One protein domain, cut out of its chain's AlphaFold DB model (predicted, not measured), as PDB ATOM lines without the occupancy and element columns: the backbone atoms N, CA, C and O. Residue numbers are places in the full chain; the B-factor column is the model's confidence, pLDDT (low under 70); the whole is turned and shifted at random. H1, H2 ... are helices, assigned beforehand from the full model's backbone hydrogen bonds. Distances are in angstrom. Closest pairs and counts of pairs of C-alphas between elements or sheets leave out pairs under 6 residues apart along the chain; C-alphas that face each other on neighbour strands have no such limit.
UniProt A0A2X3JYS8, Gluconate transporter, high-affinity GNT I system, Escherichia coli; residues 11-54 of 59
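Overview. This is residues 11 to 54 of the 59 residues of the protein "Gluconate transporter, high-affinity GNT I system" of Escherichia coli (UniProt A0A2X3JYS8). The longest helix, H2, runs through the middle of a flattish zigzag of three helices, with H1 folded back along one side of it and H3 along the other. The printed part has 44 residues with three named helices, in the order H1, H2, H3, and no named strand; the class is all helix. It is only just compact, close to loose, with a radius of gyration of the C-alphas of 10.9 A, and spans 30 by 19 by 11 A.

Along the chain. H2, residues 24 to 38, is 20.8 A long and begins at C-alpha 24 (39.291, -15.484, -6.204). H1, residues 11 to 19, begins at C-alpha 11 (35.809, -16.727, -19.541). H3, residues 43 to 54, is 16.1 A long and ends at C-alpha 54 (27.841, -13.663, -1.825).

Arrangement. H2 and H3 form a helical hairpin and touch, opposite ways at a shallow tilt of 28 degrees; their closest C-alphas, of Gly 36 and Val 46, are 5.3 A apart. H1 and H2 form another, also at 28 degrees and opposite ways, touching closest at the C-alphas of Met 17 and Gly 24, 5.6 A. H1 and H3 are apart. In H1, H2 and H3 every O i to N i+4 pair is within hydrogen-bond range.

Size, cuts and confidence. The C-alphas farthest apart, of Lys 21 and Pro 42, are 30.6 A apart. The printed part has no cut, and both links are tight. pLDDT is under 70 at residues 19 to 22 and at residue 16.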
ATOM      1  N   ILE A  11      34.472 -16.473 -18.974       84.94
ATOM      2  CA  ILE A  11      35.809 -16.727 -19.541       84.94
ATOM      3  C   ILE A  11      36.817 -15.696 -19.013       84.94
ATOM      4  O   ILE A  11      37.933 -16.052 -18.629       84.94
ATOM      5  N   LEU A  12      36.411 -14.427 -18.942       78.38
ATOM      6  CA  LEU A  12      37.239 -13.330 -18.443       78.38
ATOM      7  C   LEU A  12      37.514 -13.462 -16.932       78.38
ATOM      8  O   LEU A  12      38.631 -13.195 -16.493       78.38
ATOM      9  N   LEU A  13      36.539 -13.952 -16.156       76.88
ATOM     10  CA  LEU A  13      36.667 -14.263 -14.724       76.88
ATOM     11  C   LEU A  13      37.704 -15.358 -14.470       76.88
ATOM     12  O   LEU A  13      38.604 -15.185 -13.648       76.88
ATOM     13  N   LEU A  14      37.605 -16.464 -15.213       76.94
ATOM     14  CA  LEU A  14      38.552 -17.575 -15.131       76.94
ATOM     15  C   LEU A  14      39.965 -17.113 -15.500       76.94
ATOM     16  O   LEU A  14      40.922 -17.431 -14.794       76.94
ATOM     17  N   LEU A  15      40.096 -16.292 -16.548       78.12
ATOM     18  CA  LEU A  15      41.379 -15.718 -16.946       78.12
ATOM     19  C   LEU A  15      41.972 -14.821 -15.842       78.12
ATOM     20  O   LEU A  15      43.154 -14.957 -15.521       78.12
ATOM     21  N   LEU A  16      41.160 -13.944 -15.235       69.69
ATOM     22  CA  LEU A  16      41.583 -13.058 -14.139       69.69
ATOM     23  C   LEU A  16      42.018 -13.849 -12.900       69.69
ATOM     24  O   LEU A  16      43.050 -13.544 -12.304       69.69
ATOM     25  N   MET A  17      41.257 -14.882 -12.533       71.19
ATOM     26  CA  MET A  17      41.521 -15.709 -11.355       71.19
ATOM     27  C   MET A  17      42.810 -16.535 -11.509       71.19
ATOM     28  O   MET A  17      43.550 -16.703 -10.542       71.19
ATOM     29  N   ILE A  18      43.121 -16.989 -12.730       71.88
ATOM     30  CA  ILE A  18      44.329 -17.777 -13.031       71.88
ATOM     31  C   ILE A  18      45.577 -16.888 -13.175       71.88
ATOM     32  O   ILE A  18      46.648 -17.258 -12.696       71.88
ATOM     33  N   ARG A  19      45.479 -15.721 -13.834       61.75
ATOM     34  CA  ARG A  19      46.658 -14.884 -14.150       61.75
ATOM     35  C   ARG A  19      47.055 -13.898 -13.062       61.75
ATOM     36  O   ARG A  19      48.244 -13.614 -12.949       61.75
ATOM     37  N   PHE A  20      46.108 -13.348 -12.303       61.12
ATOM     38  CA  PHE A  20      46.413 -12.210 -11.429       61.12
ATOM     39  C   PHE A  20      46.821 -12.603 -10.007       61.12
ATOM     40  O   PHE A  20      47.240 -11.737  -9.244       61.12
ATOM     41  N   LYS A  21      46.714 -13.893  -9.635       55.91
ATOM     42  CA  LYS A  21      47.028 -14.410  -8.285       55.91
ATOM     43  C   LYS A  21      46.371 -13.592  -7.148       55.91
ATOM     44  O   LYS A  21      46.806 -13.648  -6.001       55.91
ATOM     45  N   MET A  22      45.330 -12.824  -7.476       58.03
ATOM     46  CA  MET A  22      44.498 -12.043  -6.569       58.03
ATOM     47  C   MET A  22      43.386 -12.966  -6.088       58.03
ATOM     48  O   MET A  22      42.854 -13.751  -6.870       58.03
ATOM     49  N   ASN A  23      43.069 -12.900  -4.798       73.06
ATOM     50  CA  ASN A  23      42.082 -13.754  -4.144       73.06
ATOM     51  C   ASN A  23      40.825 -13.938  -5.020       73.06
ATOM     52  O   ASN A  23      40.240 -12.941  -5.449       73.06
ATOM     53  N   GLY A  24      40.402 -15.184  -5.280       74.19
ATOM     54  CA  GLY A  24      39.291 -15.484  -6.204       74.19
ATOM     55  C   GLY A  24      37.996 -14.735  -5.866       74.19
ATOM     56  O   GLY A  24      37.226 -14.378  -6.751       74.19
ATOM     57  N   PHE A  25      37.822 -14.383  -4.593       74.00
ATOM     58  CA  PHE A  25      36.743 -13.531  -4.103       74.00
ATOM     59  C   PHE A  25      36.718 -12.124  -4.732       74.00
ATOM     60  O   PHE A  25      35.663 -11.639  -5.130       74.00
ATOM     61  N   ILE A  26      37.874 -11.470  -4.875       78.25
ATOM     62  CA  ILE A  26      37.972 -10.119  -5.455       78.25
ATOM     63  C   ILE A  26      37.671 -10.168  -6.958       78.25
ATOM     64  O   ILE A  26      36.962  -9.306  -7.476       78.25
ATOM     65  N   ALA A  27      38.158 -11.205  -7.647       77.69
ATOM     66  CA  ALA A  27      37.857 -11.431  -9.060       77.69
ATOM     67  C   ALA A  27      36.353 -11.665  -9.292       77.69
ATOM     68  O   ALA A  27      35.785 -11.107 -10.231       77.69
ATOM     69  N   LEU A  28      35.694 -12.424  -8.407       78.06
ATOM     70  CA  LEU A  28      34.252 -12.675  -8.464       78.06
ATOM     71  C   LEU A  28      33.428 -11.392  -8.318       78.06
ATOM     72  O   LEU A  28      32.541 -11.153  -9.134       78.06
ATOM     73  N   VAL A  29      33.733 -10.542  -7.332       81.31
ATOM     74  CA  VAL A  29      32.987  -9.288  -7.107       81.31
ATOM     75  C   VAL A  29      33.178  -8.308  -8.268       81.31
ATOM     76  O   VAL A  29      32.208  -7.721  -8.749       81.31
ATOM     77  N   LEU A  30      34.413  -8.155  -8.752       81.50
ATOM     78  CA  LEU A  30      34.733  -7.218  -9.829       81.50
ATOM     79  C   LEU A  30      34.070  -7.623 -11.151       81.50
ATOM     80  O   LEU A  30      33.502  -6.779 -11.845       81.50
ATOM     81  N   VAL A  31      34.078  -8.917 -11.482       81.50
ATOM     82  CA  VAL A  31      33.431  -9.405 -12.704       81.50
ATOM     83  C   VAL A  31      31.913  -9.444 -12.576       81.50
ATOM     84  O   VAL A  31      31.239  -9.107 -13.543       81.50
ATOM     85  N   ALA A  32      31.348  -9.773 -11.412       80.44
ATOM     86  CA  ALA A  32      29.899  -9.713 -11.220       80.44
ATOM     87  C   ALA A  32      29.356  -8.283 -11.398       80.44
ATOM     88  O   ALA A  32      28.317  -8.095 -12.034       80.44
ATOM     89  N   LEU A  33      30.096  -7.270 -10.925       82.94
ATOM     90  CA  LEU A  33      29.790  -5.863 -11.202       82.94
ATOM     91  C   LEU A  33      29.921  -5.538 -12.695       82.94
ATOM     92  O   LEU A  33      28.995  -4.976 -13.276       82.94
ATOM     93  N   ALA A  34      31.030  -5.918 -13.334       81.75
ATOM     94  CA  ALA A  34      31.266  -5.631 -14.750       81.75
ATOM     95  C   ALA A  34      30.218  -6.283 -15.673       81.75
ATOM     96  O   ALA A  34      29.679  -5.626 -16.563       81.75
ATOM     97  N   VAL A  35      29.883  -7.556 -15.438       82.75
ATOM     98  CA  VAL A  35      28.890  -8.311 -16.219       82.75
ATOM     99  C   VAL A  35      27.477  -7.802 -15.948       82.75
ATOM    100  O   VAL A  35      26.714  -7.635 -16.896       82.75
ATOM    101  N   GLY A  36      27.129  -7.499 -14.692       82.00
ATOM    102  CA  GLY A  36      25.819  -6.940 -14.344       82.00
ATOM    103  C   GLY A  36      25.567  -5.575 -14.987       82.00
ATOM    104  O   GLY A  36      24.480  -5.333 -15.514       82.00
ATOM    105  N   LEU A  37      26.596  -4.720 -15.031       80.81
ATOM    106  CA  LEU A  37      26.552  -3.438 -15.740       80.81
ATOM    107  C   LEU A  37      26.443  -3.624 -17.260       80.81
ATOM    108  O   LEU A  37      25.607  -2.985 -17.897       80.81
ATOM    109  N   MET A  38      27.227  -4.535 -17.846       79.25
ATOM    110  CA  MET A  38      27.155  -4.855 -19.281       79.25
ATOM    111  C   MET A  38      25.822  -5.482 -19.703       79.25
ATOM    112  O   MET A  38      25.414  -5.350 -20.855       79.25
ATOM    113  N   GLN A  39      25.129  -6.161 -18.789       76.06
ATOM    114  CA  GLN A  39      23.820  -6.758 -19.047       76.06
ATOM    115  C   GLN A  39      22.688  -5.714 -19.061       76.06
ATOM    116  O   GLN A  39      21.550  -6.060 -19.379       76.06
ATOM    117  N   GLY A  40      22.982  -4.447 -18.741       74.94
ATOM    118  CA  GLY A  40      21.991  -3.370 -18.683       74.94
ATOM    119  C   GLY A  40      20.999  -3.540 -17.533       74.94
ATOM    120  O   GLY A  40      19.923  -2.940 -17.545       74.94
ATOM    121  N   MET A  41      21.329  -4.381 -16.549       74.25
ATOM    122  CA  MET A  41      20.516  -4.506 -15.350       74.25
ATOM    123  C   MET A  41      20.638  -3.219 -14.528       74.25
ATOM    124  O   MET A  41      21.743  -2.687 -14.388       74.25
ATOM    125  N   PRO A  42      19.531  -2.712 -13.956       79.50
ATOM    126  CA  PRO A  42      19.610  -1.583 -13.044       79.50
ATOM    127  C   PRO A  42      20.559  -1.941 -11.898       79.50
ATOM    128  O   PRO A  42      20.504  -3.057 -11.377       79.50
ATOM    129  N   LEU A  43      21.425  -0.995 -11.524       76.44
ATOM    130  CA  LEU A  43      22.443  -1.149 -10.475       76.44
ATOM    131  C   LEU A  43      21.881  -1.799  -9.203       76.44
ATOM    132  O   LEU A  43      22.530  -2.657  -8.614       76.44
ATOM    133  N   ASP A  44      20.641  -1.467  -8.852       79.69
ATOM    134  CA  ASP A  44      19.891  -2.054  -7.742       79.69
ATOM    135  C   ASP A  44      19.760  -3.587  -7.837       79.69
ATOM    136  O   ASP A  44      20.083  -4.318  -6.899       79.69
ATOM    137  N   LYS A  45      19.389  -4.105  -9.016       79.06
ATOM    138  CA  LYS A  45      19.316  -5.552  -9.278       79.06
ATOM    139  C   LYS A  45      20.689  -6.207  -9.301       79.06
ATOM    140  O   LYS A  45      20.817  -7.339  -8.838       79.06
ATOM    141  N   VAL A  46      21.700  -5.529  -9.843       81.38
ATOM    142  CA  VAL A  46      23.075  -6.057  -9.895       81.38
ATOM    143  C   VAL A  46      23.618  -6.236  -8.480       81.38
ATOM    144  O   VAL A  46      24.075  -7.320  -8.125       81.38
ATOM    145  N   ILE A  47      23.493  -5.203  -7.644       80.19
ATOM    146  CA  ILE A  47      23.930  -5.231  -6.246       80.19
ATOM    147  C   ILE A  47      23.119  -6.261  -5.455       80.19
ATOM    148  O   ILE A  47      23.710  -7.025  -4.694       80.19
ATOM    149  N   GLY A  48      21.800  -6.339  -5.663       81.88
ATOM    150  CA  GLY A  48      20.947  -7.364  -5.053       81.88
ATOM    151  C   GLY A  48      21.374  -8.789  -5.416       81.88
ATOM    152  O   GLY A  48      21.474  -9.638  -4.536       81.88
ATOM    153  N   SER A  49      21.724  -9.037  -6.680       78.75
ATOM    154  CA  SER A  49      22.171 -10.355  -7.161       78.75
ATOM    155  C   SER A  49      23.551 -10.735  -6.614       78.75
ATOM    156  O   SER A  49      23.779 -11.887  -6.253       78.75
ATOM    157  N   ILE A  50      24.463  -9.762  -6.499       80.69
ATOM    158  CA  ILE A  50      25.771  -9.954  -5.855       80.69
ATOM    159  C   ILE A  50      25.592 -10.233  -4.362       80.69
ATOM    160  O   ILE A  50      26.241 -11.124  -3.826       80.69
ATOM    161  N   LYS A  51      24.700  -9.502  -3.688       80.62
ATOM    162  CA  LYS A  51      24.417  -9.667  -2.258       80.62
ATOM    163  C   LYS A  51      23.758 -11.021  -1.970       80.62
ATOM    164  O   LYS A  51      24.179 -11.689  -1.034       80.62
ATOM    165  N   ALA A  52      22.826 -11.458  -2.819       79.62
ATOM    166  CA  ALA A  52      22.234 -12.795  -2.780       79.62
ATOM    167  C   ALA A  52      23.278 -13.899  -3.024       79.62
ATOM    168  O   ALA A  52      23.367 -14.846  -2.249       79.62
ATOM    169  N   GLY A  53      24.127 -13.744  -4.045       72.44
ATOM    170  CA  GLY A  53      25.145 -14.739  -4.401       72.44
ATOM    171  C   GLY A  53      26.339 -14.827  -3.440       72.44
ATOM    172  O   GLY A  53      26.898 -15.907  -3.272       72.44
ATOM    173  N   VAL A  54      26.738 -13.715  -2.807       70.50
ATOM    174  CA  VAL A  54      27.841 -13.663  -1.825       70.50
ATOM    175  C   VAL A  54      27.362 -13.982  -0.403       70.50
ATOM    176  O   VAL A  54      28.173 -14.402   0.419       70.50
TER     177      VAL A  54